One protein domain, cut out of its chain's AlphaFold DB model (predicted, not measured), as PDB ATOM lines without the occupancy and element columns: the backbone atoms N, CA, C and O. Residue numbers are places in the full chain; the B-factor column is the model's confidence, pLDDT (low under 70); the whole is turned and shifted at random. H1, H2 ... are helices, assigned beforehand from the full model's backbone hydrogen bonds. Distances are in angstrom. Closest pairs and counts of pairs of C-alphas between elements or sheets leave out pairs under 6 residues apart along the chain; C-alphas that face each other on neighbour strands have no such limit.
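This is residues 2 to 101 of the 280 residues of an uncharacterized protein of Flavobacterium humi (UniProt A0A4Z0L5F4). A compact body of short helices is gathered about one long helix, H3, with H1 and H6 running roughly side by side and the last part of H6 packing on H3 from a crossing direction. H5 packs on the first part of H3, the four-residue H2 packs on residues 37 to 44 of H3, and H4 lies out at one end of the body, from which residues 60 to 64 run back to H5. The printed part has 100 residues, with six named helices in the order H1 H2 H3 H4 H5 H6 and no named strand; its class is all helix. It is compact, with a radius of gyration of the C-alphas of 12.9 A and spans of 37 by 33 by 21 A.

The longest helix, H3, holds residues 31 to 47 and measures 25.0 A from its first to its last C-alpha, beginning at C-alpha 31, (264.105, 301.607, 152.099). H1 holds residues 2 to 14, 18.6 A long, from C-alpha 2 at (265.834, 293.096, 172.347). H6 holds residues 84 to 96, 18.2 A long, and ends at C-alpha 96, (277.915, 305.773, 166.255). H5 holds residues 65 to 73, 12.1 A; H4 holds residues 54 to 59, 9.0 A; H2 holds residues 16 to 19, 5.0 A.

H3 is the hub and touches three helices. Its residues 31 to 38 touch H5, with the closest C-alphas, those of Tyr 34 and Ser 65, 4.8 A apart; the two are only just about perpendicular, at 71 degrees. Residues 41 to 45 of H3 touch residues 92 to 96 of H6, closest at the C-alphas of Leu 45 and Phe 96, 6.1 A, and about perpendicular at 73 degrees. Residues 37 to 44 of H3 touch H2, closest at the C-alphas of Ala 17 and Ile 40, 6.8 A. H6 touches H1 at a shallow tilt of 34 degrees, only just short of steep, the same way; their closest C-alphas, of Leu 8 and Ala 94, are 6.7 A apart. The helix packing is mostly crossed, only just: 1 of 3 touching pairs with a tilt is shallow. H4 and H6 are close but not clearly touching, with the C-alphas of Leu 59 and Lys 88 6.1 A apart. H5 and H6 are near each other, while H1 and H3 are apart. Every O i to N i+4 pair is within hydrogen-bond range in H1, H3, H4, H5 and H6; H2 is too short for such a pair.

The two C-alphas farthest apart, those of Lys 27 and Ala 54, are 37.8 A apart. The printed part has no cut. The link from H2 to H3, 11 residues, is long. The mean pLDDT of the printed part is 88.3, and residues 77 to 82 are under 70.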
ATOM      1  N   GLU A   2     266.852 292.166 172.870       72.25
ATOM      2  CA  GLU A   2     265.834 293.096 172.347       72.25
ATOM      3  C   GLU A   2     265.857 294.474 173.028       72.25
ATOM      4  O   GLU A   2     265.943 295.482 172.340       72.25
ATOM      5  N   ASN A   3     265.917 294.531 174.364       77.75
ATOM      6  CA  ASN A   3     265.974 295.810 175.091       77.75
ATOM      7  C   ASN A   3     267.218 296.660 174.722       77.75
ATOM      8  O   ASN A   3     267.124 297.853 174.469       77.75
ATOM      9  N   ILE A   4     268.381 296.018 174.565       83.06
ATOM     10  CA  ILE A   4     269.637 296.662 174.124       83.06
ATOM     11  C   ILE A   4     269.482 297.245 172.714       83.06
ATOM     12  O   ILE A   4     269.952 298.344 172.433       83.06
ATOM     13  N   ILE A   5     268.830 296.505 171.818       87.81
ATOM     14  CA  ILE A   5     268.583 296.932 170.439       87.81
ATOM     15  C   ILE A   5     267.648 298.147 170.413       87.81
ATOM     16  O   ILE A   5     267.915 299.096 169.678       87.81
ATOM     17  N   GLU A   6     266.591 298.154 171.225       89.12
ATOM     18  CA  GLU A   6     265.670 299.291 171.321       89.12
ATOM     19  C   GLU A   6     266.350 300.550 171.876       89.12
ATOM     20  O   GLU A   6     266.175 301.637 171.319       89.12
ATOM     21  N   GLU A   7     267.197 300.425 172.899       88.88
ATOM     22  CA  GLU A   7     267.955 301.572 173.413       88.88
ATOM     23  C   GLU A   7     268.976 302.100 172.395       88.88
ATOM     24  O   GLU A   7     269.077 303.313 172.181       88.88
ATOM     25  N   LEU A   8     269.650 301.214 171.651       92.00
ATOM     26  CA  LEU A   8     270.497 301.627 170.529       92.00
ATOM     27  C   LEU A   8     269.689 302.374 169.453       92.00
ATOM     28  O   LEU A   8     270.143 303.416 168.978       92.00
ATOM     29  N   LYS A   9     268.482 301.913 169.088       93.75
ATOM     30  CA  LYS A   9     267.602 302.627 168.137       93.75
ATOM     31  C   LYS A   9     267.247 304.021 168.636       93.75
ATOM     32  O   LYS A   9     267.360 304.982 167.876       93.75
ATOM     33  N   LYS A  10     266.840 304.147 169.902       92.00
ATOM     34  CA  LYS A  10     266.525 305.446 170.515       92.00
ATOM     35  C   LYS A  10     267.736 306.374 170.479       92.00
ATOM     36  O   LYS A  10     267.590 307.538 170.106       92.00
ATOM     37  N   GLY A  11     268.923 305.861 170.807       92.50
ATOM     38  CA  GLY A  11     270.180 306.601 170.712       92.50
ATOM     39  C   GLY A  11     270.467 307.091 169.291       92.50
ATOM     40  O   GLY A  11     270.784 308.262 169.095       92.50
ATOM     41  N   ILE A  12     270.277 306.231 168.285       94.88
ATOM     42  CA  ILE A  12     270.475 306.573 166.867       94.88
ATOM     43  C   ILE A  12     269.527 307.694 166.440       94.88
ATOM     44  O   ILE A  12     269.966 308.658 165.818       94.88
ATOM     45  N   LEU A  13     268.243 307.600 166.791       92.44
ATOM     46  CA  LEU A  13     267.241 308.612 166.436       92.44
ATOM     47  C   LEU A  13     267.517 309.976 167.082       92.44
ATOM     48  O   LEU A  13     267.142 311.003 166.522       92.44
ATOM     49  N   LYS A  14     268.188 309.992 168.239       93.12
ATOM     50  CA  LYS A  14     268.601 311.210 168.952       93.12
ATOM     51  C   LYS A  14     269.986 311.719 168.541       93.12
ATOM     52  O   LYS A  14     270.386 312.796 168.977       93.12
ATOM     53  N   ALA A  15     270.734 310.972 167.728       93.06
ATOM     54  CA  ALA A  15     272.079 311.362 167.336       93.06
ATOM     55  C   ALA A  15     272.039 312.664 166.509       93.06
ATOM     56  O   ALA A  15     271.264 312.745 165.550       93.06
ATOM     57  N   PRO A  16     272.898 313.666 166.791       91.81
ATOM     58  CA  PRO A  16     272.887 314.941 166.068       91.81
ATOM     59  C   PRO A  16     273.005 314.791 164.546       91.81
ATOM     60  O   PRO A  16     272.351 315.511 163.798       91.81
ATOM     61  N   ALA A  17     273.786 313.814 164.075       91.62
ATOM     62  CA  ALA A  17     273.939 313.528 162.649       91.62
ATOM     63  C   ALA A  17     272.633 313.051 161.981       91.62
ATOM     64  O   ALA A  17     272.423 313.305 160.800       91.62
ATOM     65  N   VAL A  18     271.744 312.391 162.732       92.62
ATOM     66  CA  VAL A  18     270.419 311.966 162.254       92.62
ATOM     67  C   VAL A  18     269.420 313.116 162.351       92.62
ATOM     68  O   VAL A  18     268.699 313.370 161.386       92.62
ATOM     69  N   LEU A  19     269.414 313.851 163.468       91.19
ATOM     70  CA  LEU A  19     268.516 314.992 163.684       91.19
ATOM     71  C   LEU A  19     268.744 316.134 162.681       91.19
ATOM     72  O   LEU A  19     267.785 316.768 162.253       91.19
ATOM     73  N   ASN A  20     269.989 316.351 162.256       90.50
ATOM     74  CA  ASN A  20     270.354 317.375 161.272       90.50
ATOM     75  C   ASN A  20     270.221 316.899 159.811       90.50
ATOM     76  O   ASN A  20     270.724 317.554 158.899       90.50
ATOM     77  N   SER A  21     269.577 315.753 159.573       91.06
ATOM     78  CA  SER A  21     269.388 315.170 158.241       91.06
ATOM     79  C   SER A  21     267.922 315.200 157.800       91.06
ATOM     80  O   SER A  21     267.017 315.527 158.566       91.06
ATOM     81  N   SER A  22     267.659 314.765 156.567       89.06
ATOM     82  CA  SER A  22     266.297 314.586 156.049       89.06
ATOM     83  C   SER A  22     265.488 313.490 156.764       89.06
ATOM     84  O   SER A  22     264.296 313.354 156.497       89.06
ATOM     85  N   LEU A  23     266.095 312.715 157.673       90.88
ATOM     86  CA  LEU A  23     265.421 311.644 158.413       90.88
ATOM     87  C   LEU A  23     264.487 312.153 159.520       90.88
ATOM     88  O   LEU A  23     263.521 311.463 159.844       90.88
ATOM     89  N   VAL A  24     264.729 313.349 160.073       89.12
ATOM     90  CA  VAL A  24     263.966 313.895 161.215       89.12
ATOM     91  C   VAL A  24     262.489 314.147 160.890       89.12
ATOM     92  O   VAL A  24     261.621 314.012 161.750       89.12
ATOM     93  N   SER A  25     262.179 314.482 159.637       81.31
ATOM     94  CA  SER A  25     260.825 314.830 159.191       81.31
ATOM     95  C   SER A  25     259.974 313.614 158.806       81.31
ATOM     96  O   SER A  25     258.784 313.760 158.513       81.31
ATOM     97  N   VAL A  26     260.545 312.404 158.810       86.69
ATOM     98  CA  VAL A  26     259.890 311.194 158.300       86.69
ATOM     99  C   VAL A  26     259.456 310.286 159.449       86.69
ATOM    100  O   VAL A  26     260.275 309.624 160.075       86.69
ATOM    101  N   LYS A  27     258.138 310.183 159.671       83.19
ATOM    102  CA  LYS A  27     257.554 309.340 160.736       83.19
ATOM    103  C   LYS A  27     257.687 307.833 160.491       83.19
ATOM    104  O   LYS A  27     257.758 307.069 161.443       83.19
ATOM    105  N   ILE A  28     257.672 307.399 159.227       86.75
ATOM    106  CA  ILE A  28     257.735 305.980 158.846       86.75
ATOM    107  C   ILE A  28     258.843 305.801 157.817       86.75
ATOM    108  O   ILE A  28     258.755 306.305 156.695       86.75
ATOM    109  N   TRP A  29     259.889 305.073 158.194       90.75
ATOM    110  CA  TRP A  29     261.045 304.855 157.336       90.75
ATOM    111  C   TRP A  29     260.790 303.757 156.306       90.75
ATOM    112  O   TRP A  29     260.427 302.629 156.638       90.75
ATOM    113  N   LYS A  30     261.030 304.088 155.038       90.69
ATOM    114  CA  LYS A  30     261.073 303.147 153.915       90.69
ATOM    115  C   LYS A  30     262.532 302.862 153.555       90.69
ATOM    116  O   LYS A  30     263.459 303.429 154.130       90.69
ATOM    117  N   ARG A  31     262.759 302.002 152.559       90.31
ATOM    118  CA  ARG A  31     264.105 301.607 152.099       90.31
ATOM    119  C   ARG A  31     265.061 302.792 151.891       90.31
ATOM    120  O   ARG A  31     266.218 302.695 152.280       90.31
ATOM    121  N   ALA A  32     264.578 303.899 151.322       92.88
ATOM    122  CA  ALA A  32     265.384 305.097 151.083       92.88
ATOM    123  C   ALA A  32     265.950 305.705 152.381       92.88
ATOM    124  O   ALA A  32     267.121 306.064 152.421       92.88
ATOM    125  N   GLN A  33     265.163 305.755 153.460       95.50
ATOM    126  CA  GLN A  33     265.616 306.278 154.755       95.50
ATOM    127  C   GLN A  33     266.736 305.421 155.354       95.50
ATOM    128  O   GLN A  33     267.695 305.958 155.895       95.50
ATOM    129  N   TYR A  34     266.675 304.097 155.192       96.00
ATOM    130  CA  TYR A  34     267.745 303.210 155.657       96.00
ATOM    131  C   TYR A  34     269.029 303.315 154.823       96.00
ATOM    132  O   TYR A  34     270.111 303.044 155.341       96.00
ATOM    133  N   ILE A  35     268.934 303.708 153.546       95.69
ATOM    134  CA  ILE A  35     270.107 304.026 152.713       95.69
ATOM    135  C   ILE A  35     270.774 305.299 153.236       95.69
ATOM    136  O   ILE A  35     271.964 305.280 153.532       95.69
ATOM    137  N   ILE A  36     269.988 306.355 153.457       95.00
ATOM    138  CA  ILE A  36     270.482 307.620 154.018       95.00
ATOM    139  C   ILE A  36     271.112 307.386 155.398       95.00
ATOM    140  O   ILE A  36     272.219 307.845 155.664       95.00
ATOM    141  N   LEU A  37     270.458 306.613 156.274       96.75
ATOM    142  CA  LEU A  37     271.010 306.291 157.590       96.75
ATOM    143  C   LEU A  37     272.327 305.506 157.486       96.75
ATOM    144  O   LEU A  37     273.262 305.782 158.233       96.75
ATOM    145  N   SER A  38     272.419 304.545 156.561       97.25
ATOM    146  CA  SER A  38     273.651 303.790 156.296       97.25
ATOM    147  C   SER A  38     274.810 304.716 155.920       97.25
ATOM    148  O   SER A  38     275.928 304.527 156.402       97.25
ATOM    149  N   GLU A  39     274.556 305.720 155.081       96.75
ATOM    150  CA  GLU A  39     275.556 306.712 154.676       96.75
ATOM    151  C   GLU A  39     275.982 307.599 155.851       96.75
ATOM    152  O   GLU A  39     277.180 307.716 156.115       96.75
ATOM    153  N   ILE A  40     275.020 308.128 156.618       96.62
ATOM    154  CA  ILE A  40     275.277 308.948 157.815       96.62
ATOM    155  C   ILE A  40     276.127 308.183 158.834       96.62
ATOM    156  O   ILE A  40     277.122 308.704 159.346       96.62
ATOM    157  N   ILE A  41     275.751 306.935 159.130       96.75
ATOM    158  CA  ILE A  41     276.500 306.083 160.055       96.75
ATOM    159  C   ILE A  41     277.904 305.844 159.510       96.75
ATOM    160  O   ILE A  41     278.873 305.992 160.253       96.75
ATOM    161  N   SER A  42     278.037 305.523 158.221       96.25
ATOM    162  CA  SER A  42     279.342 305.262 157.619       96.25
ATOM    163  C   SER A  42     280.273 306.467 157.679       96.25
ATOM    164  O   SER A  42     281.451 306.324 158.018       96.25
ATOM    165  N   GLU A  43     279.756 307.654 157.379       95.38
ATOM    166  CA  GLU A  43     280.521 308.891 157.464       95.38
ATOM    167  C   GLU A  43     280.961 309.168 158.908       95.38
ATOM    168  O   GLU A  43     282.150 309.392 159.153       95.38
ATOM    169  N   SER A  44     280.036 309.081 159.868       94.38
ATOM    170  CA  SER A  44     280.318 309.298 161.291       94.38
ATOM    171  C   SER A  44     281.366 308.314 161.824       94.38
ATOM    172  O   SER A  44     282.370 308.714 162.417       94.38
ATOM    173  N   LEU A  45     281.208 307.023 161.521       95.12
ATOM    174  CA  LEU A  45     282.151 305.982 161.925       95.12
ATOM    175  C   LEU A  45     283.532 306.168 161.295       95.12
ATOM    176  O   LEU A  45     284.536 305.948 161.967       95.12
ATOM    177  N   SER A  46     283.613 306.623 160.041       92.69
ATOM    178  CA  SER A  46     284.903 306.879 159.385       92.69
ATOM    179  C   SER A  46     285.735 307.971 160.070       92.69
ATOM    180  O   SER A  46     286.968 307.911 160.025       92.69
ATOM    181  N   LYS A  47     285.059 308.925 160.726       92.38
ATOM    182  CA  LYS A  47     285.647 310.058 161.456       92.38
ATOM    183  C   LYS A  47     285.774 309.807 162.965       92.38
ATOM    184  O   LYS A  47     286.394 310.605 163.659       92.38
ATOM    185  N   SER A  48     285.197 308.723 163.484       91.69
ATOM    186  CA  SER A  48     285.172 308.438 164.919       91.69
ATOM    187  C   SER A  48     286.571 308.146 165.462       91.69
ATOM    188  O   SER A  48     287.271 307.266 164.958       91.69
ATOM    189  N   ALA A  49     286.963 308.828 166.541       89.88
ATOM    190  CA  ALA A  49     288.220 308.562 167.241       89.88
ATOM    191  C   ALA A  49     288.282 307.134 167.818       89.88
ATOM    192  O   ALA A  49     289.360 306.559 167.949       89.88
ATOM    193  N   TYR A  50     287.125 306.531 168.107       88.06
ATOM    194  CA  TYR A  50     287.026 305.185 168.676       88.06
ATOM    195  C   TYR A  50     287.158 304.070 167.633       88.06
ATOM    196  O   TYR A  50     287.226 302.894 168.002       88.06
ATOM    197  N   LEU A  51     287.219 304.428 166.344       87.88
ATOM    198  CA  LEU A  51     287.278 303.500 165.220       87.88
ATOM    199  C   LEU A  51     288.414 303.857 164.247       87.88
ATOM    200  O   LEU A  51     288.196 304.169 163.077       87.88
ATOM    201  N   GLN A  52     289.651 303.795 164.741       86.62
ATOM    202  CA  GLN A  52     290.869 304.058 163.967       86.62
ATOM    203  C   GLN A  52     291.830 302.856 163.986       86.62
ATOM    204  O   GLN A  52     291.697 301.941 164.802       86.62
ATOM    205  N   GLY A  53     292.795 302.841 163.062       86.75
ATOM    206  CA  GLY A  53     293.848 301.819 162.995       86.75
ATOM    207  C   GLY A  53     293.317 300.387 162.847       86.75
ATOM    208  O   GLY A  53     292.376 300.138 162.095       86.75
ATOM    209  N   ALA A  54     293.903 299.439 163.587       83.94
ATOM    210  CA  ALA A  54     293.535 298.017 163.548       83.94
ATOM    211  C   ALA A  54     292.033 297.773 163.782       83.94
ATOM    212  O   ALA A  54     291.419 296.935 163.122       83.94
ATOM    213  N   ARG A  55     291.411 298.579 164.647       84.50
ATOM    214  CA  ARG A  55     289.993 298.454 164.989       84.50
ATOM    215  C   ARG A  55     289.068 298.805 163.822       84.50
ATOM    216  O   ARG A  55     288.031 298.172 163.638       84.50
ATOM    217  N   LYS A  56     289.477 299.758 162.978       89.38
ATOM    218  CA  LYS A  56     288.773 300.090 161.730       89.38
ATOM    219  C   LYS A  56     288.782 298.916 160.750       89.38
ATOM    220  O   LYS A  56     287.771 298.670 160.097       89.38
ATOM    221  N   HIS A  57     289.893 298.182 160.667       85.62
ATOM    222  CA  HIS A  57     290.001 296.996 159.814       85.62
ATOM    223  C   HIS A  57     289.140 295.832 160.321       85.62
ATOM    224  O   HIS A  57     288.545 295.117 159.520       85.62
ATOM    225  N   GLU A  58     289.032 295.661 161.638       85.25
ATOM    226  CA  GLU A  58     288.297 294.548 162.246       85.25
ATOM    227  C   GLU A  58     286.765 294.703 162.194       85.25
ATOM    228  O   GLU A  58     286.041 293.721 161.970       85.25
ATOM    229  N   LEU A  59     286.265 295.919 162.435       87.62
ATOM    230  CA  LEU A  59     284.828 296.222 162.509       87.62
ATOM    231  C   LEU A  59     284.256 296.743 161.183       87.62
ATOM    232  O   LEU A  59     283.068 296.544 160.885       87.62
ATOM    233  N   GLY A  60     285.095 297.403 160.381       90.50
ATOM    234  CA  GLY A  60     284.673 298.211 159.242       90.50
ATOM    235  C   GLY A  60     283.912 299.468 159.674       90.50
ATOM    236  O   GLY A  60     283.535 299.627 160.829       90.50
ATOM    237  N   THR A  61     283.655 300.372 158.732       92.69
ATOM    238  CA  THR A  61     282.905 301.614 158.999       92.69
ATOM    239  C   THR A  61     281.484 301.578 158.458       92.69
ATOM    240  O   THR A  61     280.740 302.516 158.675       92.69
ATOM    241  N   THR A  62     281.076 300.521 157.759       93.31
ATOM    242  CA  THR A  62     279.789 300.468 157.055       93.31
ATOM    243  C   THR A  62     278.813 299.498 157.719       93.31
ATOM    244  O   THR A  62     279.203 298.465 158.273       93.31
ATOM    245  N   ILE A  63     277.519 299.804 157.640       94.88
ATOM    246  CA  ILE A  63     276.412 298.891 157.955       94.88
ATOM    247  C   ILE A  63     275.441 298.976 156.786       94.88
ATOM    248  O   ILE A  63     275.069 300.074 156.401       94.88
ATOM    249  N   SER A  64     275.032 297.847 156.206       93.94
ATOM    250  CA  SER A  64     274.135 297.890 155.046       93.94
ATOM    251  C   SER A  64     272.744 298.417 155.417       93.94
ATOM    252  O   SER A  64     272.231 298.126 156.502       93.94
ATOM    253  N   SER A  65     272.086 299.110 154.484       94.00
ATOM    254  CA  SER A  65     270.701 299.569 154.652       94.00
ATOM    255  C   SER A  65     269.731 298.423 154.955       94.00
ATOM    256  O   SER A  65     268.778 298.604 155.703       94.00
ATOM    257  N   THR A  66     269.973 297.230 154.402       91.62
ATOM    258  CA  THR A  66     269.163 296.030 154.673       91.62
ATOM    259  C   THR A  66     269.333 295.563 156.115       91.62
ATOM    260  O   THR A  66     268.354 295.219 156.768       91.62
ATOM    261  N   THR A  67     270.564 295.583 156.631       92.12
ATOM    262  CA  THR A  67     270.837 295.254 158.035       92.12
ATOM    263  C   THR A  67     270.156 296.255 158.962       92.12
ATOM    264  O   THR A  67     269.480 295.831 159.888       92.12
ATOM    265  N   LEU A  68     270.263 297.561 158.688       93.56
ATOM    266  CA  LEU A  68     269.578 298.598 159.469       93.56
ATOM    267  C   LEU A  68     268.057 298.454 159.414       93.56
ATOM    268  O   LEU A  68     267.406 298.599 160.442       93.56
ATOM    269  N   HIS A  69     267.494 298.134 158.245       93.00
ATOM    270  CA  HIS A  69     266.063 297.877 158.114       93.00
ATOM    271  C   HIS A  69     265.618 296.772 159.068       93.00
ATOM    272  O   HIS A  69     264.741 297.021 159.889       93.00
ATOM    273  N   ARG A  70     266.300 295.618 159.037       89.94
ATOM    274  CA  ARG A  70     266.030 294.516 159.967       89.94
ATOM    275  C   ARG A  70     266.168 294.943 161.427       89.94
ATOM    276  O   ARG A  70     265.344 294.523 162.232       89.94
ATOM    277  N   ILE A  71     267.141 295.815 161.753       90.75
ATOM    278  CA  ILE A  71     267.372 296.275 163.141       90.75
ATOM    279  C   ILE A  71     266.118 296.975 163.593       90.75
ATOM    280  O   ILE A  71     265.506 296.585 164.578       90.75
ATOM    281  N   PHE A  72     265.704 297.980 162.831       91.06
ATOM    282  CA  PHE A  72     264.576 298.827 163.173       91.06
ATOM    283  C   PHE A  72     263.237 298.087 163.146       91.06
ATOM    284  O   PHE A  72     262.391 298.400 163.981       91.06
ATOM    285  N   THR A  73     263.057 297.086 162.278       89.19
ATOM    286  CA  THR A  73     261.817 296.295 162.200       89.19
ATOM    287  C   THR A  73     261.801 295.039 163.071       89.19
ATOM    288  O   THR A  73     260.791 294.343 163.063       89.19
ATOM    289  N   ASN A  74     262.874 294.749 163.817       85.88
ATOM    290  CA  ASN A  74     263.034 293.518 164.605       85.88
ATOM    291  C   ASN A  74     262.873 292.233 163.764       85.88
ATOM    292  O   ASN A  74     262.379 291.218 164.244       85.88
ATOM    293  N   ASP A  75     263.300 292.279 162.499       81.81
ATOM    294  CA  ASP A  75     263.188 291.166 161.547       81.81
ATOM    295  C   ASP A  75     264.447 290.276 161.603       81.81
ATOM    296  O   ASP A  75     265.326 290.358 160.736       81.81
ATOM    297  N   TYR A  76     264.551 289.479 162.676       74.06
ATOM    298  CA  TYR A  76     265.648 288.536 162.945       74.06
ATOM    299  C   TYR A  76     265.163 287.169 163.400       74.06
ATOM    300  O   TYR A  76     264.215 287.055 164.174       74.06
ATOM    301  N   SER A  77     265.900 286.126 163.018       64.06
ATOM    302  CA  SER A  77     265.780 284.809 163.644       64.06
ATOM    303  C   SER A  77     266.629 284.713 164.924       64.06
ATOM    304  O   SER A  77     267.686 285.335 165.039       64.06
ATOM    305  N   ASN A  78     266.216 283.886 165.893       58.12
ATOM    306  CA  ASN A  78     266.954 283.699 167.155       58.12
ATOM    307  C   ASN A  78     268.408 283.225 166.959       58.12
ATOM    308  O   ASN A  78     269.265 283.537 167.782       58.12
ATOM    309  N   SER A  79     268.710 282.512 165.870       57.78
ATOM    310  CA  SER A  79     270.076 282.100 165.525       57.78
ATOM    311  C   SER A  79     270.955 283.264 165.046       57.78
ATOM    312  O   SER A  79     272.150 283.274 165.334       57.78
ATOM    313  N   GLU A  80     270.381 284.273 164.380       60.62
ATOM    314  CA  GLU A  80     271.105 285.460 163.886       60.62
ATOM    315  C   GLU A  80     271.568 286.393 165.016       60.62
ATOM    316  O   GLU A  80     272.609 287.038 164.895       60.62
ATOM    317  N   ASN A  81     270.859 286.409 166.148       58.72
ATOM    318  CA  ASN A  81     271.183 287.249 167.308       58.72
ATOM    319  C   ASN A  81     272.512 286.872 167.996       58.72
ATOM    320  O   ASN A  81     273.104 287.690 168.698       58.72
ATOM    321  N   SER A  82     272.997 285.644 167.791       58.31
ATOM    322  CA  SER A  82     274.266 285.151 168.350       58.31
ATOM    323  C   SER A  82     275.456 285.252 167.384       58.31
ATOM    324  O   SER A  82     276.582 284.930 167.758       58.31
ATOM    325  N   ASP A  83     275.229 285.716 166.149       76.75
ATOM    326  CA  ASP A  83     276.272 285.841 165.131       76.75
ATOM    327  C   ASP A  83     277.273 286.953 165.504       76.75
ATOM    328  O   ASP A  83     276.903 288.096 165.795       76.75
ATOM    329  N   LEU A  84     278.571 286.647 165.422       77.94
ATOM    330  CA  LEU A  84     279.658 287.621 165.561       77.94
ATOM    331  C   LEU A  84     279.465 288.832 164.640       77.94
ATOM    332  O   LEU A  84     279.803 289.958 165.008       77.94
ATOM    333  N   ARG A  85     278.894 288.636 163.446       77.75
ATOM    334  CA  ARG A  85     278.576 289.727 162.518       77.75
ATOM    335  C   ARG A  85     277.512 290.671 163.076       77.75
ATOM    336  O   ARG A  85     277.599 291.886 162.862       77.75
ATOM    337  N   PHE A  86     276.527 290.129 163.783       84.88
ATOM    338  CA  PHE A  86     275.482 290.910 164.429       84.88
ATOM    339  C   PHE A  86     276.049 291.703 165.608       84.88
ATOM    340  O   PHE A  86     275.875 292.918 165.661       84.88
ATOM    341  N   LEU A  87     276.864 291.072 166.457       85.88
ATOM    342  CA  LEU A  87     277.551 291.753 167.562       85.88
ATOM    343  C   LEU A  87     278.459 292.892 167.077       85.88
ATOM    344  O   LEU A  87     278.397 293.997 167.611       85.88
ATOM    345  N   LYS A  88     279.228 292.682 165.999       90.06
ATOM    346  CA  LYS A  88     280.016 293.751 165.356       90.06
ATOM    347  C   LYS A  88     279.144 294.885 164.812       90.06
ATOM    348  O   LYS A  88     279.583 296.031 164.739       90.06
ATOM    349  N   THR A  89     277.920 294.579 164.393       92.19
ATOM    350  CA  THR A  89     276.962 295.593 163.943       92.19
ATOM    351  C   THR A  89     276.470 296.427 165.121       92.19
ATOM    352  O   THR A  89     276.497 297.652 165.032       92.19
ATOM    353  N   LEU A  90     276.109 295.792 166.237       92.12
ATOM    354  CA  LEU A  90     275.729 296.494 167.464       92.12
ATOM    355  C   LEU A  90     276.888 297.329 168.035       92.12
ATOM    356  O   LEU A  90     276.660 298.455 168.463       92.12
ATOM    357  N   ASP A  91     278.132 296.840 167.960       92.06
ATOM    358  CA  ASP A  91     279.333 297.593 168.363       92.06
ATOM    359  C   ASP A  91     279.517 298.868 167.536       92.06
ATOM    360  O   ASP A  91     279.719 299.952 168.080       92.06
ATOM    361  N   LYS A  92     279.321 298.783 166.219       95.06
ATOM    362  CA  LYS A  92     279.312 299.969 165.356       95.06
ATOM    363  C   LYS A  92     278.192 300.946 165.703       95.06
ATOM    364  O   LYS A  92     278.425 302.149 165.673       95.06
ATOM    365  N   LEU A  93     276.999 300.464 166.044       95.81
ATOM    366  CA  LEU A  93     275.901 301.341 166.457       95.81
ATOM    367  C   LEU A  93     276.175 302.022 167.800       95.81
ATOM    368  O   LEU A  93     275.943 303.221 167.920       95.81
ATOM    369  N   ALA A  94     276.735 301.299 168.772       94.00
ATOM    370  CA  ALA A  94     277.170 301.870 170.043       94.00
ATOM    371  C   ALA A  94     278.237 302.960 169.829       94.00
ATOM    372  O   ALA A  94     278.150 304.039 170.417       94.00
ATOM    373  N   ILE A  95     279.200 302.723 168.930       94.25
ATOM    374  CA  ILE A  95     280.205 303.730 168.557       94.25
ATOM    375  C   ILE A  95     279.569 304.937 167.868       94.25
ATOM    376  O   ILE A  95     279.926 306.075 168.170       94.25
ATOM    377  N   PHE A  96     278.614 304.707 166.967       96.06
ATOM    378  CA  PHE A  96     277.915 305.773 166.255       96.06
ATOM    379  C   PHE A  96     277.189 306.736 167.204       96.06
ATOM    380  O   PHE A  96     277.225 307.945 166.984       96.06
ATOM    381  N   ILE A  97     276.573 306.221 168.271       93.88
ATOM    382  CA  ILE A  97     275.871 307.041 169.270       93.88
ATOM    383  C   ILE A  97     276.800 307.588 170.373       93.88
ATOM    384  O   ILE A  97     276.323 308.215 171.314       93.88
ATOM    385  N   GLY A  98     278.120 307.387 170.253       90.25
ATOM    386  CA  GLY A  98     279.136 308.061 171.070       90.25
ATOM    387  C   GLY A  98     279.843 307.210 172.129       90.25
ATOM    388  O   GLY A  98     280.690 307.740 172.849       90.25
ATOM    389  N   TYR A  99     279.557 305.908 172.235       91.00
ATOM    390  CA  TYR A  99     280.264 305.017 173.165       91.00
ATOM    391  C   TYR A  99     281.581 304.509 172.563       91.00
ATOM    392  O   TYR A  99     281.773 304.484 171.352       91.00
ATOM    393  N   THR A 100     282.520 304.058 173.396       89.31
ATOM    394  CA  THR A 100     283.780 303.493 172.889       89.31
ATOM    395  C   THR A 100     283.602 302.082 172.325       89.31
ATOM    396  O   THR A 100     284.407 301.659 171.495       89.31
ATOM    397  N   SER A 101     282.584 301.342 172.773       91.12
ATOM    398  CA  SER A 101     282.209 299.999 172.315       91.12
ATOM    399  C   SER A 101     280.799 299.622 172.788       91.12
ATOM    400  O   SER A 101     280.229 300.295 173.652       91.12
TER     401      SER A 101